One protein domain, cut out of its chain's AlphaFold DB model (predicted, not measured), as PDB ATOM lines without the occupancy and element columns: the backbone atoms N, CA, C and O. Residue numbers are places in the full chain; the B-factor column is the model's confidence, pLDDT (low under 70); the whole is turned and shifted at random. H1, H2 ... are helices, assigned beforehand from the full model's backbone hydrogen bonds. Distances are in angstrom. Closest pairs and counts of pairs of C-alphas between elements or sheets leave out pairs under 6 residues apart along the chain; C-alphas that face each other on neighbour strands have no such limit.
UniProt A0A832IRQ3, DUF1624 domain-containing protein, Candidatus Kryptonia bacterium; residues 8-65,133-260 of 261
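AT A GLANCE: This is residues 8 to 65 and 133 to 260 of the 261 residues of the protein "DUF1624 domain-containing protein" of Candidatus Kryptonia bacterium (UniProt A0A832IRQ3). Helix H5 runs through the core, with H3 side by side with it, H2 crossing it and H1 folded back along H2. From one end of H5, H6 folds back in a narrow V with short H7 in its mouth, while H4 makes a corner with the other end. The printed part has 186 residues with seven named helices, H1 to H7, and no named strand: all helix. It is compact, with a radius of gyration of the C-alphas of 17.4 A, spanning 55 by 43 by 30 A.

IN THESE COORDINATES: H6, the longest helix, residues 223 to 244, measures 30.9 A. H5, residues 197 to 217, measures 30.7 A; H3, residues 133 to 153, 29.7 A; H2, residues 46 to 65, 29.0 A. H1, residues 8 to 24, begins at C-alpha 8 (159.386, 44.715, 159.705) and measures 24.1 A. H4 is residues 170 to 179; H7, residues 257 to 260, ends at C-alpha 260 (145.422, 58.475, 150.226). H2 has a kink of 29 degrees near residue 53.

HOW THE PARTS SIT: H6 and H5, a helical hairpin, only just touch, with 3 pairs of C-alphas within 8 A. H5, the hub, touches H3 at a shallow tilt of 25 degrees, opposite ways (closest C-alphas Thr 140 and Ala 205, 4.8 A). H5 touches H2 at a steep tilt of 56 degrees (Gly 59 and Gly 210, 4.1 A). H1 and H2 form a helical hairpin. Every O i to N i+4 pair is within hydrogen-bond range in H1, H3, H4 and H6, but 11 of 16 in H2 and 14 of 17 in H5; H7 is too short for one.

THE WHOLE: The farthest C-alphas, Gly 158 and Thr 222, are 55.5 A apart. Residues 66 to 132 are not printed; C-alphas 65 and 133 are 15.9 A apart. The links H1 to H2, H3 to H4, H4 to H5 and H6 to H7 are long. No printed residue is under 70 in pLDDT.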
ATOM      1  N   ALA A   8     160.012  44.296 160.959       89.56
ATOM      2  CA  ALA A   8     159.386  44.715 159.705       89.56
ATOM      3  C   ALA A   8     159.130  46.235 159.628       89.56
ATOM      4  O   ALA A   8     159.268  46.827 158.563       89.56
ATOM      5  N   LEU A   9     158.808  46.887 160.751       90.25
ATOM      6  CA  LEU A   9     158.554  48.330 160.807       90.25
ATOM      7  C   LEU A   9     159.856  49.117 160.679       90.25
ATOM      8  O   LEU A   9     159.883  50.160 160.031       90.25
ATOM      9  N   ASP A  10     160.935  48.614 161.272       91.44
ATOM     10  CA  ASP A  10     162.253  49.227 161.137       91.44
ATOM     11  C   ASP A  10     162.830  49.030 159.734       91.44
ATOM     12  O   ASP A  10     163.375  49.974 159.167       91.44
ATOM     13  N   ALA A  11     162.640  47.850 159.138       93.69
ATOM     14  CA  ALA A  11     162.986  47.602 157.741       93.69
ATOM     15  C   ALA A  11     162.204  48.533 156.801       93.69
ATOM     16  O   ALA A  11     162.795  49.151 155.921       93.69
ATOM     17  N   PHE A  12     160.896  48.707 157.025       93.62
ATOM     18  CA  PHE A  12     160.066  49.597 156.211       93.62
ATOM     19  C   PHE A  12     160.463  51.076 156.358       93.62
ATOM     20  O   PHE A  12     160.543  51.798 155.364       93.62
ATOM     21  N   ARG A  13     160.813  51.521 157.574       92.75
ATOM     22  CA  ARG A  13     161.424  52.843 157.809       92.75
ATOM     23  C   ARG A  13     162.719  53.022 157.033       92.75
ATOM     24  O   ARG A  13     162.865  54.022 156.337       92.75
ATOM     25  N   GLY A  14     163.634  52.059 157.144       95.19
ATOM     26  CA  GLY A  14     164.914  52.082 156.442       95.19
ATOM     27  C   GLY A  14     164.730  52.143 154.927       95.19
ATOM     28  O   GLY A  14     165.335  52.990 154.279       95.19
ATOM     29  N   ALA A  15     163.827  51.326 154.379       95.50
ATOM     30  CA  ALA A  15     163.490  51.330 152.959       95.50
ATOM     31  C   ALA A  15     162.894  52.670 152.501       95.50
ATOM     32  O   ALA A  15     163.262  53.169 151.443       95.50
ATOM     33  N   THR A  16     162.029  53.291 153.310       94.75
ATOM     34  CA  THR A  16     161.439  54.604 152.989       94.75
ATOM     35  C   THR A  16     162.502  55.709 152.984       94.75
ATOM     36  O   THR A  16     162.509  56.550 152.089       94.75
ATOM     37  N   ILE A  17     163.443  55.688 153.937       94.75
ATOM     38  CA  ILE A  17     164.577  56.629 153.978       94.75
ATOM     39  C   ILE A  17     165.510  56.407 152.784       94.75
ATOM     40  O   ILE A  17     165.888  57.371 152.123       94.75
ATOM     41  N   ALA A  18     165.844  55.155 152.467       95.19
ATOM     42  CA  ALA A  18     166.654  54.827 151.297       95.19
ATOM     43  C   ALA A  18     165.974  55.282 149.994       95.19
ATOM     44  O   ALA A  18     166.618  55.889 149.143       95.19
ATOM     45  N   GLY A  19     164.659  55.071 149.873       94.62
ATOM     46  CA  GLY A  19     163.853  55.572 148.761       94.62
ATOM     47  C   GLY A  19     163.879  57.097 148.666       94.62
ATOM     48  O   GLY A  19     164.120  57.630 147.590       94.62
ATOM     49  N   MET A  20     163.730  57.805 149.791       94.44
ATOM     50  CA  MET A  20     163.857  59.266 149.851       94.44
ATOM     51  C   MET A  20     165.233  59.748 149.372       94.44
ATOM     52  O   MET A  20     165.318  60.713 148.618       94.44
ATOM     53  N   MET A  21     166.313  59.081 149.787       93.31
ATOM     54  CA  MET A  21     167.663  59.423 149.334       93.31
ATOM     55  C   MET A  21     167.826  59.209 147.829       93.31
ATOM     56  O   MET A  21     168.409  60.066 147.169       93.31
ATOM     57  N   LEU A  22     167.288  58.107 147.297       92.88
ATOM     58  CA  LEU A  22     167.353  57.764 145.877       92.88
ATOM     59  C   LEU A  22     166.642  58.804 145.001       92.88
ATOM     60  O   LEU A  22     167.212  59.271 144.021       92.88
ATOM     61  N   VAL A  23     165.416  59.193 145.363       91.31
ATOM     62  CA  VAL A  23     164.610  60.125 144.553       91.31
ATOM     63  C   VAL A  23     165.085  61.575 144.665       91.31
ATOM     64  O   VAL A  23     164.945  62.339 143.718       91.31
ATOM     65  N   ASN A  24     165.704  61.949 145.789       90.00
ATOM     66  CA  ASN A  24     166.302  63.276 145.957       90.00
ATOM     67  C   ASN A  24     167.678  63.401 145.285       90.00
ATOM     68  O   ASN A  24     168.164  64.515 145.105       90.00
ATOM     69  N   ASN A  25     168.317  62.279 144.939       89.25
ATOM     70  CA  ASN A  25     169.643  62.249 144.326       89.25
ATOM     71  C   ASN A  25     169.660  61.296 143.116       89.25
ATOM     72  O   ASN A  25     170.358  60.282 143.151       89.25
ATOM     73  N   PRO A  26     168.947  61.617 142.018       84.12
ATOM     74  CA  PRO A  26     168.873  60.748 140.839       84.12
ATOM     75  C   PRO A  26     170.193  60.663 140.041       84.12
ATOM     76  O   PRO A  26     170.243  60.033 138.987       84.12
ATOM     77  N   GLY A  27     171.266  61.313 140.504       84.62
ATOM     78  CA  GLY A  27     172.567  61.393 139.836       84.62
ATOM     79  C   GLY A  27     172.616  62.464 138.745       84.62
ATOM     80  O   GLY A  27     173.502  63.313 138.771       84.62
ATOM     81  N   SER A  28     171.640  62.478 137.831       84.06
ATOM     82  CA  SER A  28     171.473  63.531 136.822       84.06
ATOM     83  C   SER A  28     170.021  63.979 136.726       84.06
ATOM     84  O   SER A  28     169.147  63.149 136.516       84.06
ATOM     85  N   TRP A  29     169.777  65.290 136.789       82.25
ATOM     86  CA  TRP A  29     168.450  65.885 136.583       82.25
ATOM     87  C   TRP A  29     168.048  66.003 135.104       82.25
ATOM     88  O   TRP A  29     166.906  66.340 134.814       82.25
ATOM     89  N   THR A  30     168.959  65.732 134.160       84.44
ATOM     90  CA  THR A  30     168.653  65.752 132.716       84.44
ATOM     91  C   THR A  30     168.216  64.393 132.177       84.44
ATOM     92  O   THR A  30     167.495  64.341 131.187       84.44
ATOM     93  N   ASN A  31     168.634  63.303 132.825       85.38
ATOM     94  CA  ASN A  31     168.344  61.927 132.422       85.38
ATOM     95  C   ASN A  31     167.848  61.131 133.636       85.38
ATOM     96  O   ASN A  31     168.544  60.250 134.142       85.38
ATOM     97  N   VAL A  32     166.656  61.474 134.124       88.31
ATOM     98  CA  VAL A  32     166.027  60.800 135.264       88.31
ATOM     99  C   VAL A  32     165.084  59.710 134.754       88.31
ATOM    100  O   VAL A  32     164.316  59.911 133.813       88.31
ATOM    101  N   TYR A  33     165.104  58.535 135.385       89.00
ATOM    102  CA  TYR A  33     164.068  57.531 135.150       89.00
ATOM    103  C   TYR A  33     162.712  58.071 135.611       89.00
ATOM    104  O   TYR A  33     162.586  58.525 136.744       89.00
ATOM    105  N   ARG A  34     161.674  57.942 134.782       89.00
ATOM    106  CA  ARG A  34     160.330  58.500 135.033       89.00
ATOM    107  C   ARG A  34     159.757  58.190 136.425       89.00
ATOM    108  O   ARG A  34     159.020  58.987 136.983       89.00
ATOM    109  N   GLN A  35     160.070  57.028 136.988       91.00
ATOM    110  CA  GLN A  35     159.591  56.574 138.292       91.00
ATOM    111  C   GLN A  35     160.259  57.317 139.458       91.00
ATOM    112  O   GLN A  35     159.683  57.350 140.542       91.00
ATOM    113  N   LEU A  36     161.443  57.892 139.233       91.50
ATOM    114  CA  LEU A  36     162.170  58.729 140.186       91.50
ATOM    115  C   LEU A  36     161.764  60.210 140.089       91.50
ATOM    116  O   LEU A  36     162.085  60.986 140.986       91.50
ATOM    117  N   GLU A  37     161.007  60.597 139.063       90.12
ATOM    118  CA  GLU A  37     160.405  61.926 138.952       90.12
ATOM    119  C   GLU A  37     159.020  61.961 139.600       90.12
ATOM    120  O   GLU A  37     158.315  60.955 139.646       90.12
ATOM    121  N   HIS A  38     158.595  63.133 140.062       91.38
ATOM    122  CA  HIS A  38     157.210  63.353 140.473       91.38
ATOM    123  C   HIS A  38     156.260  63.316 139.272       91.38
ATOM    124  O   HIS A  38     156.605  63.754 138.168       91.38
ATOM    125  N   ALA A  39     155.021  62.868 139.485       91.31
ATOM    126  CA  ALA A  39     153.967  63.110 138.509       91.31
ATOM    127  C   ALA A  39     153.820  64.625 138.254       91.31
ATOM    128  O   ALA A  39     153.812  65.428 139.187       91.31
ATOM    129  N   ARG A  40     153.674  65.029 136.982       88.81
ATOM    130  CA  ARG A  40     153.633  66.457 136.598       88.81
ATOM    131  C   ARG A  40     152.547  67.245 137.334       88.81
ATOM    132  O   ARG A  40     152.761  68.392 137.707       88.81
ATOM    133  N   TRP A  41     151.374  66.639 137.506       92.88
ATOM    134  CA  TRP A  41     150.287  67.217 138.292       92.88
ATOM    135  C   TRP A  41     149.372  66.124 138.838       92.88
ATOM    136  O   TRP A  41     149.366  65.866 140.036       92.88
ATOM    137  N   ASN A  42     148.657  65.443 137.940       93.94
ATOM    138  CA  ASN A  42     147.834  64.280 138.262       93.94
ATOM    139  C   ASN A  42     148.591  62.982 137.959       93.94
ATOM    140  O   ASN A  42     149.462  62.939 137.086       93.94
ATOM    141  N   GLY A  43     148.194  61.919 138.645       92.38
ATOM    142  CA  GLY A  43     148.851  60.624 138.664       92.38
ATOM    143  C   GLY A  43     149.757  60.464 139.880       92.38
ATOM    144  O   GLY A  43     149.749  61.267 140.813       92.38
ATOM    145  N   TRP A  44     150.526  59.386 139.853       92.00
ATOM    146  CA  TRP A  44     151.498  59.055 140.881       92.00
ATOM    147  C   TRP A  44     152.664  58.294 140.250       92.00
ATOM    148  O   TRP A  44     152.493  57.552 139.278       92.00
ATOM    149  N   THR A  45     153.850  58.492 140.803       93.81
ATOM    150  CA  THR A  45     155.047  57.688 140.545       93.81
ATOM    151  C   THR A  45     155.544  57.066 141.849       93.81
ATOM    152  O   THR A  45     154.963  57.267 142.916       93.81
ATOM    153  N   PHE A  46     156.641  56.309 141.789       93.00
ATOM    154  CA  PHE A  46     157.268  55.767 142.994       93.00
ATOM    155  C   PHE A  46     157.698  56.884 143.963       93.00
ATOM    156  O   PHE A  46     157.474  56.770 145.170       93.00
ATOM    157  N   THR A  47     158.230  57.995 143.447       92.75
ATOM    158  CA  THR A  47     158.619  59.164 144.251       92.75
ATOM    159  C   THR A  47     157.457  59.745 145.055       92.75
ATOM    160  O   THR A  47     157.624  60.111 146.221       92.75
ATOM    161  N   ASP A  48     156.254  59.771 144.479       93.31
ATOM    162  CA  ASP A  48     155.064  60.321 145.134       93.31
ATOM    163  C   ASP A  48     154.597  59.493 146.344       93.31
ATOM    164  O   ASP A  48     153.912  60.020 147.221       93.31
ATOM    165  N   MET A  49     155.014  58.225 146.452       93.44
ATOM    166  CA  MET A  49     154.648  57.324 147.553       93.44
ATOM    167  C   MET A  49     155.552  57.457 148.788       93.44
ATOM    168  O   MET A  49     155.180  57.012 149.880       93.44
ATOM    169  N   ILE A  50     156.732  58.069 148.650       95.56
ATOM    170  CA  ILE A  50     157.734  58.143 149.724       95.56
ATOM    171  C   ILE A  50     157.209  58.945 150.916       95.56
ATOM    172  O   ILE A  50     157.253  58.482 152.058       95.56
ATOM    173  N   PHE A  51     156.672  60.143 150.673       95.31
ATOM    174  CA  PHE A  51     156.194  60.992 151.760       95.31
ATOM    175  C   PHE A  51     154.936  60.433 152.465       95.31
ATOM    176  O   PHE A  51     154.942  60.358 153.699       95.31
ATOM    177  N   PRO A  52     153.901  59.944 151.752       96.19
ATOM    178  CA  PRO A  52     152.797  59.210 152.376       96.19
ATOM    179  C   PRO A  52     153.256  58.030 153.243       96.19
ATOM    180  O   PRO A  52     152.736  57.842 154.344       96.19
ATOM    181  N   SER A  53     154.287  57.294 152.810       96.25
ATOM    182  CA  SER A  53     154.857  56.186 153.588       96.25
ATOM    183  C   SER A  53     155.418  56.652 154.937       96.25
ATOM    184  O   SER A  53     155.188  55.995 155.954       96.25
ATOM    185  N   PHE A  54     156.068  57.822 155.005       96.00
ATOM    186  CA  PHE A  54     156.504  58.400 156.284       96.00
ATOM    187  C   PHE A  54     155.332  58.717 157.218       96.00
ATOM    188  O   PHE A  54     155.387  58.366 158.400       96.00
ATOM    189  N   LEU A  55     154.264  59.346 156.713       97.56
ATOM    190  CA  LEU A  55     153.078  59.655 157.523       97.56
ATOM    191  C   LEU A  55     152.392  58.384 158.033       97.56
ATOM    192  O   LEU A  55     152.060  58.286 159.217       97.56
ATOM    193  N   PHE A  56     152.257  57.379 157.171       97.50
ATOM    194  CA  PHE A  56     151.716  56.080 157.545       97.50
ATOM    195  C   PHE A  56     152.544  55.418 158.659       97.50
ATOM    196  O   PHE A  56     152.006  55.011 159.690       97.50
ATOM    197  N   ILE A  57     153.871  55.379 158.513       95.94
ATOM    198  CA  ILE A  57     154.785  54.828 159.525       95.94
ATOM    199  C   ILE A  57     154.672  55.576 160.855       95.94
ATOM    200  O   ILE A  57     154.712  54.939 161.911       95.94
ATOM    201  N   VAL A  58     154.551  56.909 160.830       96.19
ATOM    202  CA  VAL A  58     154.345  57.723 162.038       96.19
ATOM    203  C   VAL A  58     153.086  57.265 162.776       96.19
ATOM    204  O   VAL A  58     153.137  57.080 163.994       96.19
ATOM    205  N   GLY A  59     151.997  57.006 162.050       96.62
ATOM    206  CA  GLY A  59     150.757  56.467 162.605       96.62
ATOM    207  C   GLY A  59     150.924  55.079 163.220       96.62
ATOM    208  O   GLY A  59     150.551  54.863 164.375       96.62
ATOM    209  N   VAL A  60     151.566  54.153 162.499       95.44
ATOM    210  CA  VAL A  60     151.842  52.800 163.013       95.44
ATOM    211  C   VAL A  60     152.643  52.893 164.312       95.44
ATOM    212  O   VAL A  60     152.233  52.355 165.340       95.44
ATOM    213  N   ALA A  61     153.748  53.645 164.296       92.81
ATOM    214  CA  ALA A  61     154.649  53.838 165.430       92.81
ATOM    215  C   ALA A  61     153.958  54.421 166.670       92.81
ATOM    216  O   ALA A  61     154.281  54.041 167.799       92.81
ATOM    217  N   MET A  62     153.019  55.348 166.457       92.38
ATOM    218  CA  MET A  62     152.271  56.019 167.517       92.38
ATOM    219  C   MET A  62     151.523  55.013 168.394       92.38
ATOM    220  O   MET A  62     151.604  55.091 169.619       92.38
ATOM    221  N   THR A  63     150.869  54.019 167.787       91.12
ATOM    222  CA  THR A  63     150.078  53.030 168.537       91.12
ATOM    223  C   THR A  63     150.919  52.154 169.461       91.12
ATOM    224  O   THR A  63     150.472  51.824 170.559       91.12
ATOM    225  N   PHE A  64     152.144  51.805 169.059       87.75
ATOM    226  CA  PHE A  64     153.071  51.055 169.909       87.75
ATOM    227  C   PHE A  64     153.607  51.928 171.051       87.75
ATOM    228  O   PHE A  64     153.676  51.481 172.196       87.75
ATOM    229  N   SER A  65     153.931  53.194 170.764       84.81
ATOM    230  CA  SER A  65     154.455  54.129 171.766       84.81
ATOM    231  C   SER A  65     153.424  54.473 172.845       84.81
ATOM    232  O   SER A  65     153.747  54.478 174.033       84.81
ATOM    233  N   ILE A 133     139.013  52.861 168.618       93.62
ATOM    234  CA  ILE A 133     139.273  52.442 167.229       93.62
ATOM    235  C   ILE A 133     138.120  52.751 166.257       93.62
ATOM    236  O   ILE A 133     138.362  53.217 165.151       93.62
ATOM    237  N   ARG A 134     136.859  52.579 166.685       95.56
ATOM    238  CA  ARG A 134     135.680  52.894 165.855       95.56
ATOM    239  C   ARG A 134     135.614  54.379 165.503       95.56
ATOM    240  O   ARG A 134     135.379  54.732 164.354       95.56
ATOM    241  N   ALA A 135     135.847  55.241 166.488       96.12
ATOM    242  CA  ALA A 135     135.859  56.680 166.283       96.12
ATOM    243  C   ALA A 135     137.070  57.117 165.446       96.12
ATOM    244  O   ALA A 135     136.921  57.986 164.598       96.12
ATOM    245  N   GLN A 136     138.234  56.477 165.595       97.19
ATOM    246  CA  GLN A 136     139.398  56.718 164.731       97.19
ATOM    247  C   GLN A 136     139.103  56.369 163.261       97.19
ATOM    248  O   GLN A 136     139.478  57.125 162.363       97.19
ATOM    249  N   SER A 137     138.387  55.267 162.997       97.19
ATOM    250  CA  SER A 137     137.919  54.924 161.646       97.19
ATOM    251  C   SER A 137     136.946  55.965 161.096       97.19
ATOM    252  O   SER A 137     137.108  56.396 159.956       97.19
ATOM    253  N   ILE A 138     135.993  56.427 161.914       97.69
ATOM    254  CA  ILE A 138     135.067  57.505 161.533       97.69
ATOM    255  C   ILE A 138     135.846  58.781 161.207       97.69
ATOM    256  O   ILE A 138     135.646  59.340 160.140       97.69
ATOM    257  N   TRP A 139     136.786  59.207 162.056       98.00
ATOM    258  CA  TRP A 139     137.643  60.365 161.784       98.00
ATOM    259  C   TRP A 139     138.407  60.230 160.467       98.00
ATOM    260  O   TRP A 139     138.462  61.188 159.703       98.00
ATOM    261  N   THR A 140     138.953  59.048 160.176       97.69
ATOM    262  CA  THR A 140     139.689  58.790 158.929       97.69
ATOM    263  C   THR A 140     138.797  59.024 157.710       97.69
ATOM    264  O   THR A 140     139.150  59.810 156.833       97.69
ATOM    265  N   VAL A 141     137.614  58.404 157.678       97.12
ATOM    266  CA  VAL A 141     136.661  58.550 156.567       97.12
ATOM    267  C   VAL A 141     136.119  59.978 156.490       97.12
ATOM    268  O   VAL A 141     136.072  60.557 155.407       97.12
ATOM    269  N   SER A 142     135.772  60.579 157.629       97.62
ATOM    270  CA  SER A 142     135.240  61.941 157.701       97.62
ATOM    271  C   SER A 142     136.237  62.984 157.211       97.62
ATOM    272  O   SER A 142     135.828  63.901 156.512       97.62
ATOM    273  N   LEU A 143     137.533  62.858 157.514       98.00
ATOM    274  CA  LEU A 143     138.559  63.789 157.022       98.00
ATOM    275  C   LEU A 143     138.721  63.706 155.498       98.00
ATOM    276  O   LEU A 143     138.832  64.739 154.838       98.00
ATOM    277  N   LEU A 144     138.683  62.496 154.930       97.25
ATOM    278  CA  LEU A 144     138.744  62.290 153.478       97.25
ATOM    279  C   LEU A 144     137.493  62.812 152.766       97.25
ATOM    280  O   LEU A 144     137.605  63.432 151.707       97.25
ATOM    281  N   ALA A 145     136.313  62.573 153.345       96.81
ATOM    282  CA  ALA A 145     135.044  63.060 152.817       96.81
ATOM    283  C   ALA A 145     134.945  64.588 152.924       96.81
ATOM    284  O   ALA A 145     134.584  65.244 151.951       96.81
ATOM    285  N   LEU A 146     135.334  65.158 154.070       97.31
ATOM    286  CA  LEU A 146     135.381  66.601 154.301       97.31
ATOM    287  C   LEU A 146     136.303  67.279 153.291       97.31
ATOM    288  O   LEU A 146     135.886  68.230 152.639       97.31
ATOM    289  N   TYR A 147     137.524  66.770 153.117       97.38
ATOM    290  CA  TYR A 147     138.448  67.311 152.126       97.38
ATOM    291  C   TYR A 147     137.856  67.258 150.711       97.38
ATOM    292  O   TYR A 147     137.885  68.265 150.004       97.38
ATOM    293  N   TRP A 148     137.274  66.121 150.311       95.75
ATOM    294  CA  TRP A 148     136.642  65.979 148.996       95.75
ATOM    295  C   TRP A 148     135.513  67.000 148.793       95.75
ATOM    296  O   TRP A 148     135.477  67.677 147.765       95.75
ATOM    297  N   MET A 149     134.639  67.172 149.791       96.38
ATOM    298  CA  MET A 149     133.574  68.179 149.761       96.38
ATOM    299  C   MET A 149     134.143  69.593 149.663       96.38
ATOM    300  O   MET A 149     133.662  70.380 148.854       96.38
ATOM    301  N   MET A 150     135.190  69.913 150.429       96.38
ATOM    302  CA  MET A 150     135.829  71.226 150.386       96.38
ATOM    303  C   MET A 150     136.334  71.546 148.979       96.38
ATOM    304  O   MET A 150     135.932  72.553 148.403       96.38
ATOM    305  N   VAL A 151     137.157  70.675 148.387       95.88
ATOM    306  CA  VAL A 151     137.770  70.955 147.078       95.88
ATOM    307  C   VAL A 151     136.769  70.919 145.922       95.88
ATOM    308  O   VAL A 151     137.003  71.576 144.910       95.88
ATOM    309  N   LYS A 152     135.652  70.186 146.048       95.00
ATOM    310  CA  LYS A 152     134.623  70.096 144.999       95.00
ATOM    311  C   LYS A 152     133.527  71.151 145.101       95.00
ATOM    312  O   LYS A 152     133.023  71.554 144.056       95.00
ATOM    313  N   LEU A 153     133.141  71.563 146.307       95.50
ATOM    314  CA  LEU A 153     131.933  72.363 146.529       95.50
ATOM    315  C   LEU A 153     132.222  73.819 146.897       95.50
ATOM    316  O   LEU A 153     131.377  74.667 146.632       95.50
ATOM    317  N   ILE A 154     133.380  74.129 147.491       96.31
ATOM    318  CA  ILE A 154     133.704  75.509 147.871       96.31
ATOM    319  C   ILE A 154     134.132  76.281 146.613       96.31
ATOM    320  O   ILE A 154     135.124  75.904 145.982       96.31
ATOM    321  N   PRO A 155     133.413  77.353 146.228       95.75
ATOM    322  CA  PRO A 155     133.801  78.171 145.092       95.75
ATOM    323  C   PRO A 155     135.000  79.051 145.445       95.75
ATOM    324  O   PRO A 155     134.997  79.763 146.449       95.75
ATOM    325  N   VAL A 156     136.014  79.032 144.587       95.88
ATOM    326  CA  VAL A 156     137.158  79.938 144.667       95.88
ATOM    327  C   VAL A 156     136.821  81.231 143.911       95.88
ATOM    328  O   VAL A 156     136.390  81.157 142.752       95.88
ATOM    329  N   PRO A 157     137.011  82.421 144.517       95.06
ATOM    330  CA  PRO A 157     136.776  83.697 143.845       95.06
ATOM    331  C   PRO A 157     137.535  83.793 142.514       95.06
ATOM    332  O   PRO A 157     138.748  83.609 142.470       95.06
ATOM    333  N   GLY A 158     136.811  84.057 141.422       94.62
ATOM    334  CA  GLY A 158     137.375  84.171 140.070       94.62
ATOM    335  C   GLY A 158     137.561  82.855 139.300       94.62
ATOM    336  O   GLY A 158     137.811  82.912 138.101       94.62
ATOM    337  N   TYR A 159     137.390  81.689 139.937       94.62
ATOM    338  CA  TYR A 159     137.613  80.377 139.302       94.62
ATOM    339  C   TYR A 159     136.423  79.410 139.419       94.62
ATOM    340  O   TYR A 159     136.299  78.489 138.614       94.62
ATOM    341  N   GLY A 160     135.526  79.619 140.386       95.12
ATOM    342  CA  GLY A 160     134.385  78.734 140.637       95.12
ATOM    343  C   GLY A 160     134.732  77.542 141.535       95.12
ATOM    344  O   GLY A 160     135.784  77.508 142.171       95.12
ATOM    345  N   ALA A 161     133.814  76.581 141.651       94.69
ATOM    346  CA  ALA A 161     133.972  75.405 142.512       94.69
ATOM    347  C   ALA A 161     134.554  74.203 141.750       94.69
ATOM    348  O   ALA A 161     134.301  74.024 140.559       94.69
ATOM    349  N   GLY A 162     135.302  73.342 142.446       92.88
ATOM    350  CA  GLY A 162     135.739  72.053 141.898       92.88
ATOM    351  C   GLY A 162     136.918  72.096 140.930       92.88
ATOM    352  O   GLY A 162     137.152  71.103 140.234       92.88
ATOM    353  N   VAL A 163     137.660  73.205 140.892       94.44
ATOM    354  CA  VAL A 163     138.868  73.355 140.072       94.44
ATOM    355  C   VAL A 163     140.014  72.538 140.671       94.44
ATOM    356  O   VAL A 163     140.441  72.764 141.801       94.44
ATOM    357  N   MET A 164     140.540  71.595 139.886       92.56
ATOM    358  CA  MET A 164     141.629  70.681 140.270       92.56
ATOM    359  C   MET A 164     142.925  70.986 139.504       92.56
ATOM    360  O   MET A 164     143.662  70.077 139.132       92.56
ATOM    361  N   GLN A 165     143.171  72.258 139.188       93.25
ATOM    362  CA  GLN A 165     144.363  72.734 138.479       93.25
ATOM    363  C   GLN A 165     145.341  73.409 139.462       93.25
ATOM    364  O   GLN A 165     144.918  73.811 140.550       93.25
ATOM    365  N   PRO A 166     146.635  73.558 139.107       92.94
ATOM    366  CA  PRO A 166     147.609  74.244 139.957       92.94
ATOM    367  C   PRO A 166     147.176  75.645 140.388       92.94
ATOM    368  O   PRO A 166     147.367  76.015 141.540       92.94
ATOM    369  N   VAL A 167     146.555  76.395 139.476       94.56
ATOM    370  CA  VAL A 167     145.987  77.722 139.726       94.56
ATOM    371  C   VAL A 167     144.469  77.603 139.827       94.56
ATOM    372  O   VAL A 167     143.851  76.831 139.096       94.56
ATOM    373  N   GLY A 168     143.864  78.358 140.743       93.38
ATOM    374  CA  GLY A 168     142.412  78.400 140.921       93.38
ATOM    375  C   GLY A 168     141.820  77.255 141.742       93.38
ATOM    376  O   GLY A 168     140.635  77.297 142.061       93.38
ATOM    377  N   SER A 169     142.619  76.253 142.130       96.12
ATOM    378  CA  SER A 169     142.184  75.254 143.112       96.12
ATOM    379  C   SER A 169     142.048  75.854 144.511       96.12
ATOM    380  O   SER A 169     142.702  76.839 144.859       96.12
ATOM    381  N   LEU A 170     141.226  75.220 145.352       96.50
ATOM    382  CA  LEU A 170     141.047  75.650 146.740       96.50
ATOM    383  C   LEU A 170     142.362  75.611 147.534       96.50
ATOM    384  O   LEU A 170     142.617  76.510 148.331       96.50
ATOM    385  N   CYS A 171     143.202  74.594 147.304       95.38
ATOM    386  CA  CYS A 171     144.527  74.495 147.922       95.38
ATOM    387  C   CYS A 171     145.383  75.717 147.571       95.38
ATOM    388  O   CYS A 171     145.827  76.422 148.470       95.38
ATOM    389  N   TRP A 172     145.505  76.030 146.276       95.94
ATOM    390  CA  TRP A 172     146.230  77.212 145.812       95.94
ATOM    391  C   TRP A 172     145.692  78.508 146.420       95.94
ATOM    392  O   TRP A 172     146.465  79.348 146.871       95.94
ATOM    393  N   TYR A 173     144.369  78.677 146.451       96.06
ATOM    394  CA  TYR A 173     143.754  79.888 146.982       96.06
ATOM    395  C   TYR A 173     144.108  80.089 148.458       96.06
ATOM    396  O   TYR A 173     144.579  81.157 148.838       96.06
ATOM    397  N   VAL A 174     143.959  79.053 149.286       96.31
ATOM    398  CA  VAL A 174     144.288  79.153 150.713       96.31
ATOM    399  C   VAL A 174     145.784  79.378 150.918       96.31
ATOM    400  O   VAL A 174     146.163  80.271 151.673       96.31
ATOM    401  N   ASP A 175     146.637  78.622 150.231       95.00
ATOM    402  CA  ASP A 175     148.083  78.715 150.426       95.00
ATOM    403  C   ASP A 175     148.636  80.076 149.968       95.00
ATOM    404  O   ASP A 175     149.436  80.687 150.679       95.00
ATOM    405  N   SER A 176     148.150  80.607 148.843       93.19
ATOM    406  CA  SER A 176     148.578  81.911 148.320       93.19
ATOM    407  C   SER A 176     148.186  83.078 149.226       93.19
ATOM    408  O   SER A 176     148.955  84.029 149.347       93.19
ATOM    409  N   HIS A 177     147.035  82.999 149.902       94.00
ATOM    410  CA  HIS A 177     146.559  84.062 150.792       94.00
ATOM    411  C   HIS A 177     147.158  83.965 152.195       94.00
ATOM    412  O   HIS A 177     147.468  84.989 152.799       94.00
ATOM    413  N   VAL A 178     147.326  82.750 152.723       94.88
ATOM    414  CA  VAL A 178     147.831  82.555 154.090       94.88
ATOM    415  C   VAL A 178     149.352  82.653 154.146       94.88
ATOM    416  O   VAL A 178     149.888  83.199 155.108       94.88
ATOM    417  N   PHE A 179     150.056  82.145 153.132       91.69
ATOM    418  CA  PHE A 179     151.518  82.114 153.126       91.69
ATOM    419  C   PHE A 179     152.161  83.159 152.211       91.69
ATOM    420  O   PHE A 179     153.373  83.281 152.273       91.69
ATOM    421  N   ALA A 180     151.406  83.888 151.381       82.94
ATOM    422  CA  ALA A 180     151.794  85.105 150.643       82.94
ATOM    423  C   ALA A 180     153.315  85.342 150.422       82.94
ATOM    424  O   ALA A 180     153.881  86.312 150.919       82.94
ATOM    425  N   GLY A 181     153.983  84.460 149.665       83.31
ATOM    426  CA  GLY A 181     155.427  84.556 149.356       83.31
ATOM    427  C   GLY A 181     156.333  83.549 150.080       83.31
ATOM    428  O   GLY A 181     157.491  83.385 149.711       83.31
ATOM    429  N   HIS A 182     155.788  82.799 151.033       90.75
ATOM    430  CA  HIS A 182     156.464  81.765 151.822       90.75
ATOM    431  C   HIS A 182     156.105  80.338 151.378       90.75
ATOM    432  O   HIS A 182     156.142  79.400 152.174       90.75
ATOM    433  N   THR A 183     155.716  80.168 150.116       92.00
ATOM    434  CA  THR A 183     155.353  78.871 149.519       92.00
ATOM    435  C   THR A 183     156.533  78.269 148.759       92.00
ATOM    436  O   THR A 183     157.570  78.909 148.576       92.00
ATOM    437  N   TYR A 184     156.419  77.008 148.355       89.50
ATOM    438  CA  TYR A 184     157.491  76.306 147.666       89.50
ATOM    439  C   TYR A 184     157.862  76.968 146.332       89.50
ATOM    440  O   TYR A 184     157.055  77.041 145.409       89.50
ATOM    441  N   ALA A 185     159.124  77.386 146.199       85.00
ATOM    442  CA  ALA A 185     159.611  78.092 145.012       85.00
ATOM    443  C   ALA A 185     159.496  77.277 143.708       85.00
ATOM    444  O   ALA A 185     159.335  77.856 142.638       85.00
ATOM    445  N   TYR A 186     159.557  75.944 143.797       85.19
ATOM    446  CA  TYR A 186     159.435  75.033 142.651       85.19
ATOM    447  C   TYR A 186     158.044  74.392 142.555       85.19
ATOM    448  O   TYR A 186     157.882  73.322 141.967       85.19
ATOM    449  N   ALA A 187     157.035  75.004 143.177       86.56
ATOM    450  CA  ALA A 187     155.667  74.539 143.053       86.56
ATOM    451  C   ALA A 187     155.169  74.630 141.597       86.56
ATOM    452  O   ALA A 187     155.621  75.490 140.839       86.56
ATOM    453  N   PRO A 188     154.171  73.811 141.211       86.06
ATOM    454  CA  PRO A 188     153.567  73.871 139.877       86.06
ATOM    455  C   PRO A 188     152.935  75.228 139.519       86.06
ATOM    456  O   PRO A 188     152.686  75.493 138.346       86.06
ATOM    457  N   ALA A 189     152.655  76.073 140.516       90.19
ATOM    458  CA  ALA A 189     152.195  77.442 140.339       90.19
ATOM    459  C   ALA A 189     152.703  78.346 141.479       90.19
ATOM    460  O   ALA A 189     152.780  77.884 142.622       90.19
ATOM    461  N   PRO A 190     152.989  79.636 141.219       90.38
ATOM    462  CA  PRO A 190     153.321  80.591 142.272       90.38
ATOM    463  C   PRO A 190     152.215  80.677 143.330       90.38
ATOM    464  O   PRO A 190     151.031  80.778 142.999       90.38
ATOM    465  N   GLY A 191     152.597  80.639 144.607       90.25
ATOM    466  CA  GLY A 191     151.647  80.669 145.723       90.25
ATOM    467  C   GLY A 191     151.003  79.319 146.055       90.25
ATOM    468  O   GLY A 191     150.229  79.255 147.003       90.25
ATOM    469  N   PHE A 192     151.307  78.245 145.319       93.88
ATOM    470  CA  PHE A 192     150.896  76.887 145.678       93.88
ATOM    471  C   PHE A 192     151.934  76.241 146.600       93.88
ATOM    472  O   PHE A 192     153.133  76.365 146.353       93.88
ATOM    473  N   ASP A 193     151.504  75.477 147.606       94.56
ATOM    474  CA  ASP A 193     152.419  74.628 148.364       94.56
ATOM    475  C   ASP A 193     151.875  73.193 148.487       94.56
ATOM    476  O   ASP A 193     150.801  72.992 149.053       94.56
ATOM    477  N   PRO A 194     152.609  72.158 148.025       93.25
ATOM    478  CA  PRO A 194     152.163  70.772 148.177       93.25
ATOM    479  C   PRO A 194     151.999  70.356 149.643       93.25
ATOM    480  O   PRO A 194     151.265  69.417 149.962       93.25
ATOM    481  N   GLU A 195     152.689  71.060 150.544       94.81
ATOM    482  CA  GLU A 195     152.687  70.911 151.990       94.81
ATOM    483  C   GLU A 195     151.736  71.904 152.714       94.81
ATOM    484  O   GLU A 195     151.748  71.993 153.942       94.81
ATOM    485  N   GLY A 196     150.826  72.551 151.971       93.69
ATOM    486  CA  GLY A 196     149.852  73.549 152.427       93.69
ATOM    487  C   GLY A 196     148.727  73.066 153.355       93.69
ATOM    488  O   GLY A 196     148.623  71.878 153.712       93.69
ATOM    489  N   ILE A 197     147.860  74.002 153.762       95.56
ATOM    490  CA  ILE A 197     146.888  73.827 154.864       95.56
ATOM    491  C   ILE A 197     145.781  72.848 154.482       95.56
ATOM    492  O   ILE A 197     145.543  71.872 155.193       95.56
ATOM    493  N   VAL A 198     145.116  73.076 153.349       96.69
ATOM    494  CA  VAL A 198     143.940  72.284 152.946       96.69
ATOM    495  C   VAL A 198     144.332  70.827 152.695       96.69
ATOM    496  O   VAL A 198     143.682  69.908 153.185       96.69
ATOM    497  N   SER A 199     145.460  70.608 152.018       96.12
ATOM    498  CA  SER A 199     146.050  69.283 151.778       96.12
ATOM    499  C   SER A 199     146.545  68.577 153.051       96.12
ATOM    500  O   SER A 199     146.759  67.365 153.049       96.12
ATOM    501  N   THR A 200     146.690  69.288 154.175       97.50
ATOM    502  CA  THR A 200     147.046  68.664 155.460       97.50
ATOM    503  C   THR A 200     145.872  67.881 156.064       97.50
ATOM    504  O   THR A 200     146.098  66.900 156.769       97.50
ATOM    505  N   ILE A 201     144.622  68.218 155.729       97.81
ATOM    506  CA  ILE A 201     143.420  67.504 156.199       97.81
ATOM    507  C   ILE A 201     143.460  66.005 155.822       97.81
ATOM    508  O   ILE A 201     143.435  65.162 156.725       97.81
ATOM    509  N   PRO A 202     143.592  65.621 154.537       97.62
ATOM    510  CA  PRO A 202     143.705  64.215 154.145       97.62
ATOM    511  C   PRO A 202     145.066  63.602 154.528       97.62
ATOM    512  O   PRO A 202     145.164  62.388 154.711       97.62
ATOM    513  N   SER A 203     146.103  64.419 154.756       97.88
ATOM    514  CA  SER A 203     147.383  63.946 155.312       97.88
ATOM    515  C   SER A 203     147.228  63.393 156.736       97.88
ATOM    516  O   SER A 203     147.835  62.375 157.076       97.88
ATOM    517  N   VAL A 204     146.361  63.993 157.567       98.44
ATOM    518  CA  VAL A 204     146.004  63.440 158.888       98.44
ATOM    519  C   VAL A 204     145.359  62.062 158.731       98.44
ATOM    520  O   VAL A 204     145.700  61.143 159.476       98.44
ATOM    521  N   ALA A 205     144.481  61.879 157.738       98.06
ATOM    522  CA  ALA A 205     143.870  60.580 157.461       98.06
ATOM    523  C   ALA A 205     144.914  59.517 157.070       98.06
ATOM    524  O   ALA A 205     144.803  58.376 157.507       98.06
ATOM    525  N   THR A 206     145.981  59.888 156.349       98.25
ATOM    526  CA  THR A 206     147.115  58.981 156.063       98.25
ATOM    527  C   THR A 206     147.792  58.490 157.352       98.25
ATOM    528  O   THR A 206     148.074  57.300 157.502       98.25
ATOM    529  N   VAL A 207     148.003  59.383 158.329       98.44
ATOM    530  CA  VAL A 207     148.526  58.997 159.651       98.44
ATOM    531  C   VAL A 207     147.534  58.089 160.380       98.44
ATOM    532  O   VAL A 207     147.943  57.082 160.956       98.44
ATOM    533  N   LEU A 208     146.233  58.389 160.339       98.25
ATOM    534  CA  LEU A 208     145.210  57.558 160.978       98.25
ATOM    535  C   LEU A 208     145.080  56.167 160.334       98.25
ATOM    536  O   LEU A 208     144.903  55.191 161.058       98.25
ATOM    537  N   PHE A 209     145.270  56.017 159.021       97.56
ATOM    538  CA  PHE A 209     145.404  54.692 158.398       97.56
ATOM    539  C   PHE A 209     146.590  53.909 158.967       97.56
ATOM    540  O   PHE A 209     146.473  52.714 159.265       97.56
ATOM    541  N   GLY A 210     147.711  54.594 159.196       97.25
ATOM    542  CA  GLY A 210     148.849  54.039 159.918       97.25
ATOM    543  C   GLY A 210     148.478  53.599 161.335       97.25
ATOM    544  O   GLY A 210     148.841  52.506 161.760       97.25
ATOM    545  N   VAL A 211     147.703  54.408 162.061       97.38
ATOM    546  CA  VAL A 211     147.199  54.073 163.405       97.38
ATOM    547  C   VAL A 211     146.321  52.818 163.370       97.38
ATOM    548  O   VAL A 211     146.559  51.882 164.132       97.38
ATOM    549  N   LEU A 212     145.342  52.746 162.466       96.81
ATOM    550  CA  LEU A 212     144.465  51.578 162.327       96.81
ATOM    551  C   LEU A 212     145.270  50.312 161.998       96.81
ATOM    552  O   LEU A 212     145.056  49.261 162.606       96.81
ATOM    553  N   THR A 213     146.269  50.430 161.120       95.94
ATOM    554  CA  THR A 213     147.210  49.338 160.828       95.94
ATOM    555  C   THR A 213     148.041  48.966 162.056       95.94
ATOM    556  O   THR A 213     148.265  47.790 162.332       95.94
ATOM    557  N   GLY A 214     148.473  49.947 162.844       94.88
ATOM    558  CA  GLY A 214     149.188  49.726 164.096       94.88
ATOM    559  C   GLY A 214     148.355  48.958 165.126       94.88
ATOM    560  O   GLY A 214     148.868  48.043 165.772       94.88
ATOM    561  N   HIS A 215     147.058  49.251 165.237       94.12
ATOM    562  CA  HIS A 215     146.129  48.456 166.045       94.12
ATOM    563  C   HIS A 215     145.976  47.026 165.509       94.12
ATOM    564  O   HIS A 215     145.999  46.075 166.295       94.12
ATOM    565  N   TRP A 216     145.896  46.854 164.187       94.50
ATOM    566  CA  TRP A 216     145.847  45.540 163.544       94.50
ATOM    567  C   TRP A 216     147.104  44.702 163.814       94.50
ATOM    568  O   TRP A 216     147.006  43.544 164.226       94.50
ATOM    569  N   LEU A 217     148.296  45.287 163.683       93.19
ATOM    570  CA  LEU A 217     149.571  44.614 163.963       93.19
ATOM    571  C   LEU A 217     149.691  44.154 165.423       93.19
ATOM    572  O   LEU A 217     150.383  43.180 165.722       93.19
ATOM    573  N   GLN A 218     148.973  44.818 166.325       89.75
ATOM    574  CA  GLN A 218     148.931  44.538 167.755       89.75
ATOM    575  C   GLN A 218     147.821  43.570 168.190       89.75
ATOM    576  O   GLN A 218     147.703  43.269 169.383       89.75
ATOM    577  N   SER A 219     147.011  43.096 167.245       90.94
ATOM    578  CA  SER A 219     145.983  42.081 167.474       90.94
ATOM    579  C   SER A 219     146.583  40.713 167.827       90.94
ATOM    580  O   SER A 219     147.789  40.482 167.697       90.94
ATOM    581  N   LYS A 220     145.724  39.783 168.258       90.94
ATOM    582  CA  LYS A 220     146.108  38.410 168.625       90.94
ATOM    583  C   LYS A 220     146.367  37.491 167.420       90.94
ATOM    584  O   LYS A 220     146.802  36.366 167.626       90.94
ATOM    585  N   TYR A 221     146.104  37.957 166.196       93.00
ATOM    586  CA  TYR A 221     146.317  37.174 164.978       93.00
ATOM    587  C   TYR A 221     147.795  36.841 164.759       93.00
ATOM    588  O   TYR A 221     148.699  37.568 165.196       93.00
ATOM    589  N   THR A 222     148.039  35.751 164.039       92.81
ATOM    590  CA  THR A 222     149.384  35.330 163.649       92.81
ATOM    591  C   THR A 222     150.009  36.314 162.658       92.81
ATOM    592  O   THR A 222     149.318  37.050 161.949       92.81
ATOM    593  N   SER A 223     151.341  36.321 162.558       89.94
ATOM    594  CA  SER A 223     152.055  37.191 161.611       89.94
ATOM    595  C   SER A 223     151.644  36.948 160.154       89.94
ATOM    596  O   SER A 223     151.572  37.895 159.376       89.94
ATOM    597  N   LYS A 224     151.326  35.694 159.794       92.00
ATOM    598  CA  LYS A 224     150.863  35.326 158.446       92.00
ATOM    599  C   LYS A 224     149.488  35.914 158.143       92.00
ATOM    600  O   LYS A 224     149.319  36.546 157.107       92.00
ATOM    601  N   GLU A 225     148.534  35.763 159.059       93.88
ATOM    602  CA  GLU A 225     147.196  36.349 158.909       93.88
ATOM    603  C   GLU A 225     147.271  37.870 158.828       93.88
ATOM    604  O   GLU A 225     146.660  38.472 157.950       93.88
ATOM    605  N   LYS A 226     148.074  38.496 159.699       93.81
ATOM    606  CA  LYS A 226     148.274  39.947 159.679       93.81
ATOM    607  C   LYS A 226     148.775  40.423 158.320       93.81
ATOM    608  O   LYS A 226     148.195  41.358 157.775       93.81
ATOM    609  N   ALA A 227     149.801  39.766 157.778       93.00
ATOM    610  CA  ALA A 227     150.365  40.087 156.472       93.00
ATOM    611  C   ALA A 227     149.354  39.878 155.334       93.00
ATOM    612  O   ALA A 227     149.200  40.755 154.490       93.00
ATOM    613  N   MET A 228     148.622  38.761 155.340       95.50
ATOM    614  CA  MET A 228     147.613  38.447 154.325       95.50
ATOM    615  C   MET A 228     146.473  39.472 154.305       95.50
ATOM    616  O   MET A 228     146.083  39.941 153.235       95.50
ATOM    617  N   TRP A 229     145.965  39.864 155.475       94.25
ATOM    618  CA  TRP A 229     144.914  40.876 155.581       94.25
ATOM    619  C   TRP A 229     145.407  42.272 155.205       94.25
ATOM    620  O   TRP A 229     144.678  43.005 154.546       94.25
ATOM    621  N   MET A 230     146.645  42.632 155.553       94.62
ATOM    622  CA  MET A 230     147.244  43.897 155.114       94.62
ATOM    623  C   MET A 230     147.445  43.937 153.598       94.62
ATOM    624  O   MET A 230     147.147  44.949 152.976       94.62
ATOM    625  N   PHE A 231     147.905  42.837 153.001       95.44
ATOM    626  CA  PHE A 231     148.069  42.726 151.555       95.44
ATOM    627  C   PHE A 231     146.723  42.831 150.829       95.44
ATOM    628  O   PHE A 231     146.564  43.646 149.923       95.44
ATOM    629  N   SER A 232     145.727  42.067 151.283       96.06
ATOM    630  CA  SER A 232     144.376  42.081 150.705       96.06
ATOM    631  C   SER A 232     143.705  43.445 150.873       96.06
ATOM    632  O   SER A 232     143.143  43.982 149.923       96.06
ATOM    633  N   GLY A 233     143.815  44.044 152.064       94.94
ATOM    634  CA  GLY A 233     143.327  45.393 152.336       94.94
ATOM    635  C   GLY A 233     144.004  46.437 151.450       94.94
ATOM    636  O   GLY A 233     143.315  47.279 150.887       94.94
ATOM    637  N   GLY A 234     145.323  46.342 151.257       94.38
ATOM    638  CA  GLY A 234     146.073  47.214 150.354       94.38
ATOM    639  C   GLY A 234     145.565  47.151 148.913       94.38
ATOM    640  O   GLY A 234     145.340  48.191 148.307       94.38
ATOM    641  N   ILE A 235     145.293  45.953 148.381       96.62
ATOM    642  CA  ILE A 235     144.695  45.797 147.042       96.62
ATOM    643  C   ILE A 235     143.321  46.472 146.974       96.62
ATOM    644  O   ILE A 235     143.034  47.185 146.014       96.62
ATOM    645  N   ILE A 236     142.477  46.277 147.990       96.38
ATOM    646  CA  ILE A 236     141.145  46.893 148.045       96.38
ATOM    647  C   ILE A 236     141.251  48.423 148.065       96.38
ATOM    648  O   ILE A 236     140.511  49.087 147.341       96.38
ATOM    649  N   PHE A 237     142.174  48.985 148.847       95.12
ATOM    650  CA  PHE A 237     142.389  50.431 148.912       95.12
ATOM    651  C   PHE A 237     142.930  51.005 147.598       95.12
ATOM    652  O   PHE A 237     142.400  52.012 147.138       95.12
ATOM    653  N   ILE A 238     143.843  50.303 146.917       94.88
ATOM    654  CA  ILE A 238     144.304  50.685 145.572       94.88
ATOM    655  C   ILE A 238     143.132  50.717 144.585       94.88
ATOM    656  O   ILE A 238     142.958  51.691 143.855       94.88
ATOM    657  N   LEU A 239     142.299  49.671 144.560       96.31
ATOM    658  CA  LEU A 239     141.121  49.630 143.688       96.31
ATOM    659  C   LEU A 239     140.139  50.757 144.022       96.31
ATOM    660  O   LEU A 239     139.603  51.392 143.115       96.31
ATOM    661  N   LEU A 240     139.939  51.050 145.309       95.19
ATOM    662  CA  LEU A 240     139.111  52.163 145.756       95.19
ATOM    663  C   LEU A 240     139.683  53.509 145.293       95.19
ATOM    664  O   LEU A 240     138.931  54.323 144.764       95.19
ATOM    665  N   GLY A 241     140.992  53.738 145.425       94.25
ATOM    666  CA  GLY A 241     141.669  54.941 144.936       94.25
ATOM    667  C   GLY A 241     141.513  55.118 143.424       94.25
ATOM    668  O   GLY A 241     141.168  56.206 142.958       94.25
ATOM    669  N   LEU A 242     141.649  54.033 142.652       94.81
ATOM    670  CA  LEU A 242     141.425  54.028 141.200       94.81
ATOM    671  C   LEU A 242     139.968  54.321 140.816       94.81
ATOM    672  O   LEU A 242     139.726  54.987 139.812       94.81
ATOM    673  N   VAL A 243     138.994  53.867 141.607       95.62
ATOM    674  CA  VAL A 243     137.577  54.204 141.403       95.62
ATOM    675  C   VAL A 243     137.315  55.669 141.769       95.62
ATOM    676  O   VAL A 243     136.688  56.396 141.001       95.62
ATOM    677  N   LEU A 244     137.848  56.147 142.896       93.81
ATOM    678  CA  LEU A 244     137.726  57.545 143.318       93.81
ATOM    679  C   LEU A 244     138.387  58.514 142.328       93.81
ATOM    680  O   LEU A 244     137.901  59.637 142.175       93.81
ATOM    681  N   ASN A 245     139.426  58.071 141.612       94.69
ATOM    682  CA  ASN A 245     140.108  58.823 140.555       94.69
ATOM    683  C   ASN A 245     139.157  59.359 139.469       94.69
ATOM    684  O   ASN A 245     139.460  60.374 138.847       94.69
ATOM    685  N   ILE A 246     137.999  58.717 139.260       91.94
ATOM    686  CA  ILE A 246     136.973  59.154 138.301       91.94
ATOM    687  C   ILE A 246     136.415  60.536 138.677       91.94
ATOM    688  O   ILE A 246     136.186  61.373 137.805       91.94
ATOM    689  N   TRP A 247     136.214  60.799 139.973       91.69
ATOM    690  CA  TRP A 247     135.629  62.055 140.467       91.69
ATOM    691  C   TRP A 247     136.658  63.011 141.068       91.69
ATOM    692  O   TRP A 247     136.457  64.231 141.057       91.69
ATOM    693  N   LEU A 248     137.737  62.460 141.621       93.38
ATOM    694  CA  LEU A 248     138.820  63.191 142.256       93.38
ATOM    695  C   LEU A 248     140.153  62.618 141.756       93.38
ATOM    696  O   LEU A 248     140.561  61.569 142.248       93.38
ATOM    697  N   PRO A 249     140.842  63.287 140.815       95.19
ATOM    698  CA  PRO A 249     142.093  62.788 140.257       95.19
ATOM    699  C   PRO A 249     143.114  62.452 141.343       95.19
ATOM    700  O   PRO A 249     143.273  63.227 142.282       95.19
ATOM    701  N   ILE A 250     143.820  61.331 141.204       95.38
ATOM    702  CA  ILE A 250     144.951  60.981 142.065       95.38
ATOM    703  C   ILE A 250     146.007  62.068 141.885       95.38
ATOM    704  O   ILE A 250     146.506  62.276 140.781       95.38
ATOM    705  N   ASN A 251     146.308  62.793 142.955       94.94
ATOM    706  CA  ASN A 251     147.216  63.929 142.924       94.94
ATOM    707  C   ASN A 251     147.892  64.100 144.294       94.94
ATOM    708  O   ASN A 251     147.255  64.506 145.274       94.94
ATOM    709  N   LYS A 252     149.203  63.813 144.347       93.19
ATOM    710  CA  LYS A 252     150.030  63.961 145.557       93.19
ATOM    711  C   LYS A 252     150.182  65.418 145.982       93.19
ATOM    712  O   LYS A 252     150.224  65.695 147.178       93.19
ATOM    713  N   ASN A 253     150.262  66.351 145.033       92.00
ATOM    714  CA  ASN A 253     150.463  67.768 145.335       92.00
ATOM    715  C   ASN A 253     149.288  68.349 146.121       92.00
ATOM    716  O   ASN A 253     149.491  69.084 147.077       92.00
ATOM    717  N   MET A 254     148.062  67.968 145.770       94.56
ATOM    718  CA  MET A 254     146.865  68.355 146.519       94.56
ATOM    719  C   MET A 254     146.533  67.391 147.668       94.56
ATOM    720  O   MET A 254     145.641  67.683 148.463       94.56
ATOM    721  N   TRP A 255     147.243  66.263 147.773       95.88
ATOM    722  CA  TRP A 255     146.983  65.185 148.731       95.88
ATOM    723  C   TRP A 255     145.550  64.643 148.652       95.88
ATOM    724  O   TRP A 255     144.881  64.421 149.656       95.88
ATOM    725  N   THR A 256     145.049  64.478 147.430       95.50
ATOM    726  CA  THR A 256     143.660  64.072 147.173       95.50
ATOM    727  C   THR A 256     143.259  62.792 147.904       95.50
ATOM    728  O   THR A 256     144.066  61.877 148.050       95.50
ATOM    729  N   SER A 257     141.992  62.677 148.306       94.00
ATOM    730  CA  SER A 257     141.485  61.477 148.987       94.00
ATOM    731  C   SER A 257     141.724  60.189 148.191       94.00
ATOM    732  O   SER A 257     142.039  59.167 148.784       94.00
ATOM    733  N   SER A 258     141.659  60.254 146.858       92.88
ATOM    734  CA  SER A 258     141.983  59.142 145.954       92.88
ATOM    735  C   SER A 258     143.459  58.745 145.967       92.88
ATOM    736  O   SER A 258     143.753  57.597 145.681       92.88
ATOM    737  N   SER A 259     144.374  59.664 146.300       92.75
ATOM    738  CA  SER A 259     145.804  59.369 146.492       92.75
ATOM    739  C   SER A 259     146.150  58.847 147.890       92.75
ATOM    740  O   SER A 259     147.253  58.350 148.095       92.75
ATOM    741  N   VAL A 260     145.244  59.009 148.865       90.81
ATOM    742  CA  VAL A 260     145.422  58.475 150.226       90.81
ATOM    743  C   VAL A 260     144.983  57.014 150.314       90.81
ATOM    744  O   VAL A 260     145.557  56.264 151.103       90.81
TER     745      VAL A 260